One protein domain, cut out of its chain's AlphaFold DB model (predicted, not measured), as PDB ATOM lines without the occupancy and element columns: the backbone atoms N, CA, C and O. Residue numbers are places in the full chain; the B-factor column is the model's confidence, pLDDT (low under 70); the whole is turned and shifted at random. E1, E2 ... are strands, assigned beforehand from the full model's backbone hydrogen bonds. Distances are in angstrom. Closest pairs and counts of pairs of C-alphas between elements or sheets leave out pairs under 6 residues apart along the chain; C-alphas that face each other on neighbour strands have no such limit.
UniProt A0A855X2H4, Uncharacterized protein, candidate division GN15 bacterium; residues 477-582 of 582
ATOM      1  N   VAL A 477     -11.030  10.864  30.608       74.94
ATOM      2  CA  VAL A 477     -11.256  10.055  31.811       74.94
ATOM      3  C   VAL A 477     -10.724  10.806  33.032       74.94
ATOM      4  O   VAL A 477      -9.515  10.912  33.236       74.94
ATOM      5  N   VAL A 478     -11.632  11.330  33.855       81.25
ATOM      6  CA  VAL A 478     -11.299  11.959  35.139       81.25
ATOM      7  C   VAL A 478     -11.335  10.893  36.230       81.25
ATOM      8  O   VAL A 478     -12.400  10.373  36.550       81.25
ATOM      9  N   LYS A 479     -10.178  10.577  36.824       84.00
ATOM     10  CA  LYS A 479     -10.116   9.733  38.024       84.00
ATOM     11  C   LYS A 479     -10.459  10.550  39.270       84.00
ATOM     12  O   LYS A 479     -10.040  11.699  39.392       84.00
ATOM     13  N   TYR A 480     -11.208   9.946  40.190       81.75
ATOM     14  CA  TYR A 480     -11.628  10.562  41.448       81.75
ATOM     15  C   TYR A 480     -11.375   9.623  42.632       81.75
ATOM     16  O   TYR A 480     -11.717   8.445  42.581       81.75
ATOM     17  N   GLU A 481     -10.838  10.174  43.720       84.81
ATOM     18  CA  GLU A 481     -10.641   9.491  44.996       84.81
ATOM     19  C   GLU A 481     -11.274  10.324  46.118       84.81
ATOM     20  O   GLU A 481     -11.120  11.545  46.159       84.81
ATOM     21  N   SER A 482     -11.988   9.685  47.050       81.88
ATOM     22  CA  SER A 482     -12.744  10.403  48.091       81.88
ATOM     23  C   SER A 482     -11.896  10.931  49.254       81.88
ATOM     24  O   SER A 482     -12.393  11.713  50.069       81.88
ATOM     25  N   LEU A 483     -10.629  10.508  49.355       89.56
ATOM     26  CA  LEU A 483      -9.670  10.908  50.397       89.56
ATOM     27  C   LEU A 483     -10.246  10.828  51.831       89.56
ATOM     28  O   LEU A 483      -9.998  11.691  52.668       89.56
ATOM     29  N   GLY A 484     -11.063   9.803  52.103       87.38
ATOM     30  CA  GLY A 484     -11.694   9.565  53.410       87.38
ATOM     31  C   GLY A 484     -12.966  10.377  53.700       87.38
ATOM     32  O   GLY A 484     -13.616  10.134  54.717       87.38
ATOM     33  N   ASN A 485     -13.368  11.295  52.819       88.25
ATOM     34  CA  ASN A 485     -14.643  12.009  52.928       88.25
ATOM     35  C   ASN A 485     -15.817  11.137  52.445       88.25
ATOM     36  O   ASN A 485     -15.620  10.117  51.776       88.25
ATOM     37  N   ARG A 486     -17.063  11.561  52.724       82.44
ATOM     38  CA  ARG A 486     -18.228  10.997  52.023       82.44
ATOM     39  C   ARG A 486     -18.057  11.286  50.533       82.44
ATOM     40  O   ARG A 486     -18.018  12.444  50.132       82.44
ATOM     41  N   ASP A 487     -17.987  10.219  49.750       81.31
ATOM     42  CA  ASP A 487     -18.016  10.246  48.292       81.31
ATOM     43  C   ASP A 487     -19.197  11.124  47.801       81.31
ATOM     44  O   ASP A 487     -20.346  10.826  48.141       81.31
ATOM     45  N   PRO A 488     -18.954  12.217  47.051       78.31
ATOM     46  CA  PRO A 488     -19.995  13.133  46.583       78.31
ATOM     47  C   PRO A 488     -20.873  12.512  45.491       78.31
ATOM     48  O   PRO A 488     -21.955  13.025  45.219       78.31
ATOM     49  N   PHE A 489     -20.434  11.401  44.893       79.69
ATOM     50  CA  PHE A 489     -21.228  10.593  43.977       79.69
ATOM     51  C   PHE A 489     -21.997   9.481  44.707       79.69
ATOM     52  O   PHE A 489     -22.702   8.702  44.060       79.69
ATOM     53  N   ALA A 490     -21.847   9.346  46.033       79.69
ATOM     54  CA  ALA A 490     -22.629   8.398  46.820       79.69
ATOM     55  C   ALA A 490     -24.095   8.826  46.855       79.69
ATOM     56  O   ALA A 490     -24.425  10.002  47.026       79.69
ATOM     57  N   THR A 491     -24.976   7.844  46.732       73.81
ATOM     58  CA  THR A 491     -26.414   8.059  46.615       73.81
ATOM     59  C   THR A 491     -26.952   8.790  47.853       73.81
ATOM     60  O   THR A 491     -26.522   8.563  48.992       73.81
ATOM     61  N   LEU A 492     -27.868   9.738  47.636       71.44
ATOM     62  CA  LEU A 492     -28.568  10.433  48.726       71.44
ATOM     63  C   LEU A 492     -29.747   9.604  49.263       71.44
ATOM     64  O   LEU A 492     -30.152   9.784  50.408       71.44
ATOM     65  N   ILE A 493     -30.252   8.668  48.452       69.00
ATOM     66  CA  ILE A 493     -31.377   7.778  48.755       69.00
ATOM     67  C   ILE A 493     -30.860   6.555  49.537       69.00
ATOM     68  O   ILE A 493     -30.814   5.437  49.028       69.00
ATOM     69  N   ASP A 494     -30.425   6.783  50.777       70.31
ATOM     70  CA  ASP A 494     -30.048   5.720  51.716       70.31
ATOM     71  C   ASP A 494     -31.301   5.212  52.448       70.31
ATOM     72  O   ASP A 494     -31.836   5.875  53.336       70.31
ATOM     73  N   ASP A 495     -31.749   4.011  52.079       65.19
ATOM     74  CA  ASP A 495     -32.933   3.325  52.619       65.19
ATOM     75  C   ASP A 495     -32.923   3.175  54.156       65.19
ATOM     76  O   ASP A 495     -33.975   2.990  54.773       65.19
ATOM     77  N   SER A 496     -31.745   3.257  54.787       70.25
ATOM     78  CA  SER A 496     -31.591   3.198  56.246       70.25
ATOM     79  C   SER A 496     -31.851   4.534  56.960       70.25
ATOM     80  O   SER A 496     -31.927   4.556  58.192       70.25
ATOM     81  N   ARG A 497     -31.995   5.649  56.226       66.94
ATOM     82  CA  ARG A 497     -32.064   7.010  56.786       66.94
ATOM     83  C   ARG A 497     -33.344   7.733  56.383       66.94
ATOM     84  O   ARG A 497     -33.453   8.312  55.307       66.94
ATOM     85  N   THR A 498     -34.297   7.793  57.308       57.44
ATOM     86  CA  THR A 498     -35.538   8.572  57.180       57.44
ATOM     87  C   THR A 498     -35.300  10.080  57.338       57.44
ATOM     88  O   THR A 498     -35.737  10.712  58.303       57.44
ATOM     89  N   PHE A 499     -34.602  10.689  56.377       58.62
ATOM     90  CA  PHE A 499     -34.473  12.142  56.300       58.62
ATOM     91  C   PHE A 499     -35.820  12.777  55.931       58.62
ATOM     92  O   PHE A 499     -36.376  12.528  54.868       58.62
ATOM     93  N   ASN A 500     -36.350  13.635  56.805       61.34
ATOM     94  CA  ASN A 500     -37.647  14.301  56.621       61.34
ATOM     95  C   ASN A 500     -37.600  15.526  55.675       61.34
ATOM     96  O   ASN A 500     -38.490  16.375  55.734       61.34
ATOM     97  N   THR A 501     -36.584  15.669  54.814       71.00
ATOM     98  CA  THR A 501     -36.565  16.792  53.861       71.00
ATOM     99  C   THR A 501     -37.491  16.499  52.671       71.00
ATOM    100  O   THR A 501     -37.497  15.384  52.143       71.00
ATOM    101  N   PRO A 502     -38.286  17.474  52.194       67.25
ATOM    102  CA  PRO A 502     -39.211  17.251  51.079       67.25
ATOM    103  C   PRO A 502     -38.512  17.061  49.719       67.25
ATOM    104  O   PRO A 502     -39.183  16.761  48.735       67.25
ATOM    105  N   ILE A 503     -37.185  17.233  49.654       61.03
ATOM    106  CA  ILE A 503     -36.377  17.059  48.440       61.03
ATOM    107  C   ILE A 503     -35.813  15.632  48.372       61.03
ATOM    108  O   ILE A 503     -35.994  14.965  47.357       61.03
ATOM    109  N   GLU A 504     -35.207  15.122  49.450       61.44
ATOM    110  CA  GLU A 504     -34.604  13.774  49.471       61.44
ATOM    111  C   GLU A 504     -35.652  12.653  49.353       61.44
ATOM    112  O   GLU A 504     -35.372  11.594  48.800       61.44
ATOM    113  N   ASN A 505     -36.897  12.904  49.780       64.75
ATOM    114  CA  ASN A 505     -38.011  11.958  49.629       64.75
ATOM    115  C   ASN A 505     -38.548  11.833  48.185       64.75
ATOM    116  O   ASN A 505     -39.456  11.032  47.933       64.75
ATOM    117  N   ARG A 506     -38.034  12.604  47.213       81.19
ATOM    118  CA  ARG A 506     -38.515  12.574  45.822       81.19
ATOM    119  C   ARG A 506     -37.856  11.447  45.020       81.19
ATOM    120  O   ARG A 506     -37.009  11.687  44.164       81.19
ATOM    121  N   VAL A 507     -38.298  10.215  45.277       89.56
ATOM    122  CA  VAL A 507     -37.910   9.019  44.506       89.56
ATOM    123  C   VAL A 507     -38.100   9.284  42.994       89.56
ATOM    124  O   VAL A 507     -39.219   9.610  42.581       89.56
ATOM    125  N   PRO A 508     -37.049   9.172  42.158       94.06
ATOM    126  CA  PRO A 508     -37.071   9.688  40.789       94.06
ATOM    127  C   PRO A 508     -37.976   8.877  39.853       94.06
ATOM    128  O   PRO A 508     -37.990   7.648  39.886       94.06
ATOM    129  N   ASN A 509     -38.714   9.566  38.976       95.31
ATOM    130  CA  ASN A 509     -39.599   8.936  37.996       95.31
ATOM    131  C   ASN A 509     -38.863   8.634  36.683       95.31
ATOM    132  O   ASN A 509     -38.478   9.564  35.978       95.31
ATOM    133  N   ILE A 510     -38.754   7.351  36.328       95.88
ATOM    134  CA  ILE A 510     -38.065   6.848  35.127       95.88
ATOM    135  C   ILE A 510     -38.620   7.489  33.843       95.88
ATOM    136  O   ILE A 510     -37.837   7.915  33.000       95.88
ATOM    137  N   ASP A 511     -39.944   7.670  33.730       94.88
ATOM    138  CA  ASP A 511     -40.590   8.333  32.577       94.88
ATOM    139  C   ASP A 511     -40.194   9.823  32.441       94.88
ATOM    140  O   ASP A 511     -40.557  10.502  31.474       94.88
ATOM    141  N   GLY A 512     -39.509  10.373  33.444       95.12
ATOM    142  CA  GLY A 512     -38.989  11.733  33.499       95.12
ATOM    143  C   GLY A 512     -37.465  11.845  33.489       95.12
ATOM    144  O   GLY A 512     -37.005  12.983  33.457       95.12
ATOM    145  N   LEU A 513     -36.710  10.738  33.518       96.44
ATOM    146  CA  LEU A 513     -35.242  10.745  33.551       96.44
ATOM    147  C   LEU A 513     -34.623  10.704  32.148       96.44
ATOM    148  O   LEU A 513     -34.993   9.879  31.313       96.44
ATOM    149  N   ARG A 514     -33.598  11.530  31.936       96.38
ATOM    150  CA  ARG A 514     -32.610  11.412  30.856       96.38
ATOM    151  C   ARG A 514     -31.310  10.839  31.417       96.38
ATOM    152  O   ARG A 514     -30.859  11.310  32.454       96.38
ATOM    153  N   LEU A 515     -30.688   9.882  30.726       96.31
ATOM    154  CA  LEU A 515     -29.341   9.392  31.044       96.31
ATOM    155  C   LEU A 515     -28.287  10.329  30.435       96.31
ATOM    156  O   LEU A 515     -28.162  10.411  29.212       96.31
ATOM    157  N   VAL A 516     -27.557  11.041  31.296       95.88
ATOM    158  CA  VAL A 516     -26.577  12.079  30.925       95.88
ATOM    159  C   VAL A 516     -25.157  11.515  30.836       95.88
ATOM    160  O   VAL A 516     -24.377  11.931  29.984       95.88
ATOM    161  N   GLY A 517     -24.810  10.561  31.698       94.88
ATOM    162  CA  GLY A 517     -23.473   9.976  31.742       94.88
ATOM    163  C   GLY A 517     -23.384   8.789  32.690       94.88
ATOM    164  O   GLY A 517     -24.326   8.497  33.425       94.88
ATOM    165  N   ILE A 518     -22.245   8.102  32.669       95.38
ATOM    166  CA  ILE A 518     -21.972   6.928  33.498       95.38
ATOM    167  C   ILE A 518     -20.565   7.082  34.083       95.38
ATOM    168  O   ILE A 518     -19.642   7.495  33.385       95.38
ATOM    169  N   ILE A 519     -20.431   6.806  35.379       94.44
ATOM    170  CA  ILE A 519     -19.159   6.669  36.086       94.44
ATOM    171  C   ILE A 519     -18.848   5.178  36.126       94.44
ATOM    172  O   ILE A 519     -19.520   4.409  36.822       94.44
ATOM    173  N   GLU A 520     -17.835   4.788  35.363       94.50
ATOM    174  CA  GLU A 520     -17.212   3.473  35.439       94.50
ATOM    175  C   GLU A 520     -16.428   3.342  36.755       94.50
ATOM    176  O   GLU A 520     -15.822   4.304  37.235       94.50
ATOM    177  N   SER A 521     -16.444   2.151  37.354       90.75
ATOM    178  CA  SER A 521     -15.696   1.846  38.576       90.75
ATOM    179  C   SER A 521     -14.558   0.873  38.282       90.75
ATOM    180  O   SER A 521     -14.792  -0.203  37.733       90.75
ATOM    181  N   ASP A 522     -13.343   1.180  38.756       89.44
ATOM    182  CA  ASP A 522     -12.166   0.290  38.681       89.44
ATOM    183  C   ASP A 522     -12.414  -1.086  39.374       89.44
ATOM    184  O   ASP A 522     -11.633  -2.023  39.211       89.44
ATOM    185  N   ARG A 523     -13.514  -1.239  40.136       86.50
ATOM    186  CA  ARG A 523     -13.970  -2.506  40.751       86.50
ATOM    187  C   ARG A 523     -14.817  -3.393  39.827       86.50
ATOM    188  O   ARG A 523     -15.081  -4.542  40.177       86.50
ATOM    189  N   GLY A 524     -15.220  -2.887  38.663       88.75
ATOM    190  CA  GLY A 524     -16.037  -3.586  37.672       88.75
ATOM    191  C   GLY A 524     -17.506  -3.147  37.642       88.75
ATOM    192  O   GLY A 524     -17.987  -2.416  38.506       88.75
ATOM    193  N   ALA A 525     -18.231  -3.634  36.629       84.69
ATOM    194  CA  ALA A 525     -19.549  -3.130  36.226       84.69
ATOM    195  C   ALA A 525     -20.688  -3.251  37.267       84.69
ATOM    196  O   ALA A 525     -21.754  -2.675  37.065       84.69
ATOM    197  N   SER A 526     -20.497  -3.963  38.385       85.44
ATOM    198  CA  SER A 526     -21.433  -3.929  39.523       85.44
ATOM    199  C   SER A 526     -21.438  -2.585  40.249       85.44
ATOM    200  O   SER A 526     -22.460  -2.182  40.795       85.44
ATOM    201  N   ASP A 527     -20.295  -1.901  40.255       91.75
ATOM    202  CA  ASP A 527     -20.063  -0.678  41.022       91.75
ATOM    203  C   ASP A 527     -20.220   0.582  40.145       91.75
ATOM    204  O   ASP A 527     -20.075   1.702  40.645       91.75
ATOM    205  N   ASN A 528     -20.529   0.412  38.849       95.06
ATOM    206  CA  ASN A 528     -20.822   1.500  37.915       95.06
ATOM    207  C   ASN A 528     -22.056   2.294  38.377       95.06
ATOM    208  O   ASN A 528     -23.055   1.725  38.830       95.06
ATOM    209  N   ARG A 529     -22.015   3.622  38.219       95.88
ATOM    210  CA  ARG A 529     -23.114   4.522  38.612       95.88
ATOM    211  C   ARG A 529     -23.536   5.405  37.457       95.88
ATOM    212  O   ARG A 529     -22.702   5.896  36.708       95.88
ATOM    213  N   ALA A 530     -24.831   5.651  37.338       96.50
ATOM    214  CA  ALA A 530     -25.388   6.424  36.241       96.50
ATOM    215  C   ALA A 530     -25.895   7.791  36.703       96.50
ATOM    216  O   ALA A 530     -26.591   7.901  37.714       96.50
ATOM    217  N   LEU A 531     -25.548   8.822  35.934       95.94
ATOM    218  CA  LEU A 531     -25.993  10.195  36.121       95.94
ATOM    219  C   LEU A 531     -27.238  10.431  35.276       95.94
ATOM    220  O   LEU A 531     -27.191  10.376  34.044       95.94
ATOM    221  N   PHE A 532     -28.333  10.751  35.947       96.25
ATOM    222  CA  PHE A 532     -29.581  11.144  35.322       96.25
ATOM    223  C   PHE A 532     -29.914  12.602  35.601       96.25
ATOM    224  O   PHE A 532     -29.467  13.180  36.587       96.25
ATOM    225  N   GLU A 533     -30.767  13.168  34.763       95.38
ATOM    226  CA  GLU A 533     -31.386  14.477  34.950       95.38
ATOM    227  C   GLU A 533     -32.896  14.327  34.742       95.38
ATOM    228  O   GLU A 533     -33.316  13.657  33.795       95.38
ATOM    229  N   ASP A 534     -33.722  14.900  35.621       95.56
ATOM    230  CA  ASP A 534     -35.173  14.919  35.411       95.56
ATOM    231  C   ASP A 534     -35.639  16.115  34.561       95.56
ATOM    232  O   ASP A 534     -34.926  17.093  34.355       95.56
ATOM    233  N   LYS A 535     -36.899  16.076  34.113       94.56
ATOM    234  CA  LYS A 535     -37.564  17.164  33.360       94.56
ATOM    235  C   LYS A 535     -37.632  18.532  34.074       94.56
ATOM    236  O   LYS A 535     -38.166  19.472  33.493       94.56
ATOM    237  N   ASN A 536     -37.142  18.649  35.310       91.31
ATOM    238  CA  ASN A 536     -37.058  19.891  36.083       91.31
ATOM    239  C   ASN A 536     -35.593  20.337  36.313       91.31
ATOM    240  O   ASN A 536     -35.378  21.330  37.004       91.31
ATOM    241  N   GLY A 537     -34.604  19.619  35.763       93.19
ATOM    242  CA  GLY A 537     -33.174  19.896  35.930       93.19
ATOM    243  C   GLY A 537     -32.549  19.321  37.208       93.19
ATOM    244  O   GLY A 537     -31.424  19.688  37.543       93.19
ATOM    245  N   TYR A 538     -33.235  18.436  37.946       91.19
ATOM    246  CA  TYR A 538     -32.622  17.769  39.101       91.19
ATOM    247  C   TYR A 538     -31.730  16.617  38.643       91.19
ATOM    248  O   TYR A 538     -32.212  15.667  38.022       91.19
ATOM    249  N   SER A 539     -30.445  16.681  38.992       92.44
ATOM    250  CA  SER A 539     -29.501  15.585  38.779       92.44
ATOM    251  C   SER A 539     -29.662  14.491  39.839       92.44
ATOM    252  O   SER A 539     -29.739  14.782  41.032       92.44
ATOM    253  N   TYR A 540     -29.648  13.232  39.408       94.00
ATOM    254  CA  TYR A 540     -29.640  12.044  40.263       94.00
ATOM    255  C   TYR A 540     -28.430  11.184  39.904       94.00
ATOM    256  O   TYR A 540     -28.077  11.066  38.733       94.00
ATOM    257  N   ILE A 541     -27.821  10.547  40.899       94.94
ATOM    258  CA  ILE A 541     -26.783   9.534  40.700       94.94
ATOM    259  C   ILE A 541     -27.347   8.241  41.264       94.94
ATOM    260  O   ILE A 541     -27.744   8.234  42.430       94.94
ATOM    261  N   LEU A 542     -27.421   7.194  40.440       95.75
ATOM    262  CA  LEU A 542     -28.024   5.917  40.818       95.75
ATOM    263  C   LEU A 542     -27.066   4.738  40.585       95.75
ATOM    264  O   LEU A 542     -26.449   4.632  39.520       95.75
ATOM    265  N   SER A 543     -26.980   3.841  41.566       96.00
ATOM    266  CA  SER A 543     -26.293   2.538  41.500       96.00
ATOM    267  C   SER A 543     -27.272   1.370  41.301       96.00
ATOM    268  O   SER A 543     -28.489   1.535  41.379       96.00
ATOM    269  N   SER A 544     -26.771   0.160  41.022       95.56
ATOM    270  CA  SER A 544     -27.615  -1.044  40.980       95.56
ATOM    271  C   SER A 544     -28.217  -1.356  42.355       95.56
ATOM    272  O   SER A 544     -27.485  -1.451  43.339       95.56
ATOM    273  N   GLY A 545     -29.530  -1.574  42.408       93.31
ATOM    274  CA  GLY A 545     -30.308  -1.755  43.637       93.31
ATOM    275  C   GLY A 545     -31.066  -0.501  44.088       93.31
ATOM    276  O   GLY A 545     -32.034  -0.625  44.839       93.31
ATOM    277  N   ASP A 546     -30.694   0.685  43.600       94.44
ATOM    278  CA  ASP A 546     -31.320   1.954  43.981       94.44
ATOM    279  C   ASP A 546     -32.807   2.009  43.622       94.44
ATOM    280  O   ASP A 546     -33.222   1.590  42.536       94.44
ATOM    281  N   LYS A 547     -33.615   2.602  44.508       93.44
ATOM    282  CA  LYS A 547     -35.055   2.774  44.292       93.44
ATOM    283  C   LYS A 547     -35.367   3.907  43.321       93.44
ATOM    284  O   LYS A 547     -34.870   5.024  43.435       93.44
ATOM    285  N   VAL A 548     -36.309   3.619  42.433       95.56
ATOM    286  CA  VAL A 548     -36.918   4.560  41.488       95.56
ATOM    287  C   VAL A 548     -38.441   4.435  41.564       95.56
ATOM    288  O   VAL A 548     -38.974   3.520  42.198       95.56
ATOM    289  N   GLN A 549     -39.190   5.362  40.968       94.00
ATOM    290  CA  GLN A 549     -40.645   5.344  41.101       94.00
ATOM    291  C   GLN A 549     -41.210   4.060  40.470       94.00
ATOM    292  O   GLN A 549     -41.009   3.797  39.288       94.00
ATOM    293  N   ARG A 550     -41.918   3.264  41.285       94.25
ATOM    294  CA  ARG A 550     -42.428   1.920  40.944       94.25
ATOM    295  C   ARG A 550     -41.344   0.869  40.633       94.25
ATOM    296  O   ARG A 550     -41.676  -0.139  40.019       94.25
ATOM    297  N   GLY A 551     -40.081   1.041  41.030       96.06
ATOM    298  CA  GLY A 551     -39.038   0.083  40.646       96.06
ATOM    299  C   GLY A 551     -37.690   0.219  41.347       96.06
ATOM    300  O   GLY A 551     -37.547   0.938  42.336       96.06
ATOM    301  N   TYR A 552     -36.693  -0.468  40.796       97.06
ATOM    302  CA  TYR A 552     -35.282  -0.320  41.159       97.06
ATOM    303  C   TYR A 552     -34.371  -0.361  39.925       97.06
ATOM    304  O   TYR A 552     -34.755  -0.881  38.872       97.06
ATOM    305  N   VAL A 553     -33.152   0.167  40.041       97.25
ATOM    306  CA  VAL A 553     -32.094  -0.022  39.038       97.25
ATOM    307  C   VAL A 553     -31.627  -1.476  39.087       97.25
ATOM    308  O   VAL A 553     -31.151  -1.947  40.115       97.25
ATOM    309  N   LEU A 554     -31.756  -2.198  37.979       96.31
ATOM    310  CA  LEU A 554     -31.336  -3.593  37.865       96.31
ATOM    311  C   LEU A 554     -29.816  -3.707  37.678       96.31
ATOM    312  O   LEU A 554     -29.189  -4.546  38.316       96.31
ATOM    313  N   ARG A 555     -29.241  -2.888  36.784       97.00
ATOM    314  CA  ARG A 555     -27.799  -2.834  36.474       97.00
ATOM    315  C   ARG A 555     -27.450  -1.621  35.607       97.00
ATOM    316  O   ARG A 555     -28.295  -1.154  34.836       97.00
ATOM    317  N   VAL A 556     -26.200  -1.177  35.694       97.56
ATOM    318  CA  VAL A 556     -25.591  -0.129  34.864       97.56
ATOM    319  C   VAL A 556     -24.569  -0.802  33.935       97.56
ATOM    320  O   VAL A 556     -23.677  -1.491  34.414       97.56
ATOM    321  N   GLU A 557     -24.731  -0.657  32.621       96.88
ATOM    322  CA  GLU A 557     -23.718  -1.000  31.605       96.88
ATOM    323  C   GLU A 557     -23.072   0.297  31.083       96.88
ATOM    324  O   GLU A 557     -23.436   1.383  31.524       96.88
ATOM    325  N   ASP A 558     -22.129   0.213  30.147       94.81
ATOM    326  CA  ASP A 558     -21.262   1.347  29.780       94.81
ATOM    327  C   ASP A 558     -21.949   2.385  28.858       94.81
ATOM    328  O   ASP A 558     -21.532   3.541  28.780       94.81
ATOM    329  N   ASP A 559     -23.040   2.004  28.178       95.69
ATOM    330  CA  ASP A 559     -23.850   2.886  27.318       95.69
ATOM    331  C   ASP A 559     -25.331   2.996  27.743       95.69
ATOM    332  O   ASP A 559     -26.094   3.753  27.130       95.69
ATOM    333  N   ARG A 560     -25.769   2.239  28.760       97.25
ATOM    334  CA  ARG A 560     -27.189   2.101  29.126       97.25
ATOM    335  C   ARG A 560     -27.418   1.637  30.560       97.25
ATOM    336  O   ARG A 560     -26.591   0.967  31.168       97.25
ATOM    337  N   VAL A 561     -28.618   1.898  31.069       97.88
ATOM    338  CA  VAL A 561     -29.065   1.468  32.400       97.88
ATOM    339  C   VAL A 561     -30.378   0.718  32.298       97.88
ATOM    340  O   VAL A 561     -31.314   1.172  31.640       97.88
ATOM    341  N   TYR A 562     -30.452  -0.420  32.986       97.88
ATOM    342  CA  TYR A 562     -31.654  -1.236  33.085       97.88
ATOM    343  C   TYR A 562     -32.367  -0.960  34.405       97.88
ATOM    344  O   TYR A 562     -31.766  -1.048  35.474       97.88
ATOM    345  N   PHE A 563     -33.669  -0.715  34.331       98.12
ATOM    346  CA  PHE A 563     -34.577  -0.563  35.463       98.12
ATOM    347  C   PHE A 563     -35.586  -1.702  35.474       98.12
ATOM    348  O   PHE A 563     -36.084  -2.094  34.418       98.12
ATOM    349  N   GLN A 564     -35.942  -2.187  36.659       97.81
ATOM    350  CA  GLN A 564     -37.036  -3.129  36.849       97.81
ATOM    351  C   GLN A 564     -38.234  -2.397  37.460       97.81
ATOM    352  O   GLN A 564     -38.184  -1.984  38.618       97.81
ATOM    353  N   ILE A 565     -39.299  -2.225  36.675       97.31
ATOM    354  CA  ILE A 565     -40.528  -1.516  37.066       97.31
ATOM    355  C   ILE A 565     -41.629  -2.534  37.391       97.31
ATOM    356  O   ILE A 565     -41.715  -3.573  36.734       97.31
ATOM    357  N   PHE A 566     -42.481  -2.221  38.365       94.00
ATOM    358  CA  PHE A 566     -43.642  -2.997  38.797       94.00
ATOM    359  C   PHE A 566     -44.919  -2.168  38.640       94.00
ATOM    360  O   PHE A 566     -45.133  -1.186  39.352       94.00
ATOM    361  N   GLU A 567     -45.795  -2.558  37.718       91.00
ATOM    362  CA  GLU A 567     -47.024  -1.827  37.406       91.00
ATOM    363  C   GLU A 567     -48.195  -2.798  37.296       91.00
ATOM    364  O   GLU A 567     -48.110  -3.803  36.599       91.00
ATOM    365  N   TYR A 568     -49.290  -2.525  38.012       92.50
ATOM    366  CA  TYR A 568     -50.481  -3.393  38.054       92.50
ATOM    367  C   TYR A 568     -50.175  -4.858  38.441       92.50
ATOM    368  O   TYR A 568     -50.853  -5.788  38.010       92.50
ATOM    369  N   GLY A 569     -49.130  -5.065  39.253       85.62
ATOM    370  CA  GLY A 569     -48.637  -6.388  39.643       85.62
ATOM    371  C   GLY A 569     -47.863  -7.124  38.541       85.62
ATOM    372  O   GLY A 569     -47.630  -8.317  38.673       85.62
ATOM    373  N   TRP A 570     -47.493  -6.464  37.443       87.06
ATOM    374  CA  TRP A 570     -46.652  -7.021  36.382       87.06
ATOM    375  C   TRP A 570     -45.280  -6.351  36.432       87.06
ATOM    376  O   TRP A 570     -45.184  -5.149  36.676       87.06
ATOM    377  N   SER A 571     -44.212  -7.109  36.187       92.81
ATOM    378  CA  SER A 571     -42.852  -6.574  36.147       92.81
ATOM    379  C   SER A 571     -42.392  -6.365  34.697       92.81
ATOM    380  O   SER A 571     -42.532  -7.252  33.855       92.81
ATOM    381  N   ARG A 572     -41.846  -5.181  34.382       96.25
ATOM    382  CA  ARG A 572     -41.257  -4.863  33.068       96.25
ATOM    383  C   ARG A 572     -39.876  -4.236  33.213       96.25
ATOM    384  O   ARG A 572     -39.680  -3.344  34.036       96.25
ATOM    385  N   THR A 573     -38.927  -4.701  32.409       97.38
ATOM    386  CA  THR A 573     -37.583  -4.120  32.355       97.38
ATOM    387  C   THR A 573     -37.564  -2.991  31.324       97.38
ATOM    388  O   THR A 573     -38.004  -3.183  30.191       97.38
ATOM    389  N   VAL A 574     -37.067  -1.817  31.705       97.81
ATOM    390  CA  VAL A 574     -36.888  -0.655  30.818       97.81
ATOM    391  C   VAL A 574     -35.403  -0.339  30.734       97.81
ATOM    392  O   VAL A 574     -34.720  -0.348  31.753       97.81
ATOM    393  N   ALA A 575     -34.904  -0.064  29.530       97.56
ATOM    394  CA  ALA A 575     -33.536   0.387  29.314       97.56
ATOM    395  C   ALA A 575     -33.539   1.858  28.883       97.56
ATOM    396  O   ALA A 575     -34.234   2.210  27.928       97.56
ATOM    397  N   LEU A 576     -32.755   2.695  29.561       97.19
ATOM    398  CA  LEU A 576     -32.404   4.032  29.081       97.19
ATOM    399  C   LEU A 576     -30.970   3.973  28.554       97.19
ATOM    400  O   LEU A 576     -30.068   3.589  29.294       97.19
ATOM    401  N   ALA A 577     -30.769   4.315  27.283       96.50
ATOM    402  CA  ALA A 577     -29.444   4.492  26.691       96.50
ATOM    403  C   ALA A 577     -28.965   5.937  26.895       96.50
ATOM    404  O   ALA A 577     -29.788   6.842  27.057       96.50
ATOM    405  N   ILE A 578     -27.650   6.153  26.892       94.44
ATOM    406  CA  ILE A 578     -27.070   7.496  26.963       94.44
ATOM    407  C   ILE A 578     -27.494   8.313  25.733       94.44
ATOM    408  O   ILE A 578     -27.395   7.841  24.595       94.44
ATOM    409  N   GLU A 579     -27.986   9.536  25.950       85.12
ATOM    410  CA  GLU A 579     -28.371  10.429  24.852       85.12
ATOM    411  C   GLU A 579     -27.099  10.969  24.181       85.12
ATOM    412  O   GLU A 579     -26.556  12.006  24.559       85.12
ATOM    413  N   ASN A 580     -26.585  10.228  23.192       76.44
ATOM    414  CA  ASN A 580     -25.504  10.706  22.334       76.44
ATOM    415  C   ASN A 580     -25.981  11.971  21.607       76.44
ATOM    416  O   ASN A 580     -26.861  11.900  20.748       76.44
ATOM    417  N   ALA A 581     -25.397  13.115  21.965       56.56
ATOM    418  CA  ALA A 581     -25.685  14.398  21.338       56.56
ATOM    419  C   ALA A 581     -25.265  14.373  19.855       56.56
ATOM    420  O   ALA A 581     -24.071  14.391  19.548       56.56
ATOM    421  N   ASN A 582     -26.266  14.299  18.970       46.47
ATOM    422  CA  ASN A 582     -26.150  14.448  17.513       46.47
ATOM    423  C   ASN A 582     -26.170  15.926  17.099       46.47
ATOM    424  O   ASN A 582     -26.943  16.688  17.724       46.47
TER     425      ASN A 582
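This is residues 477 to 582 of the 582 residues of an uncharacterized protein of candidate division GN15 bacterium (UniProt A0A855X2H4). What shape? It has little regular structure: two sheets make a sandwich, strands crossed, and residues 481 to 487 and 496 to 503 stick out. Of what? Strands E1 to E6, in order, hold 39 of 106 printed residues, class all strand; E1 E2 E3 and E4 E5 E6 are meanders, each strand the antiparallel neighbour of the one before. It is compact: radius of gyration of the C-alphas 14.1 A, spans 44 by 39 by 26 A.

Which strands pair? E5, residues 560 to 567, and E6, 570 to 577, form a hairpin, N 563 and O 574 within hydrogen-bond range at 2.8 A. Between sheets? The closest C-alphas of E1, 513 to 519, and E6, Leu 515 and Leu 576, are 6.5 A apart.

Which others? E2 is 529 to 534, E3 539 to 542, E4 551 to 556. Which anchors? C-alpha 513 is at (-35.242, 10.745, 33.551), C-alpha 577 at (-29.444, 4.492, 26.691).

Any cut? The printed part has no cut. Low confidence? Residues 497 to 500, among others, are under pLDDT 70.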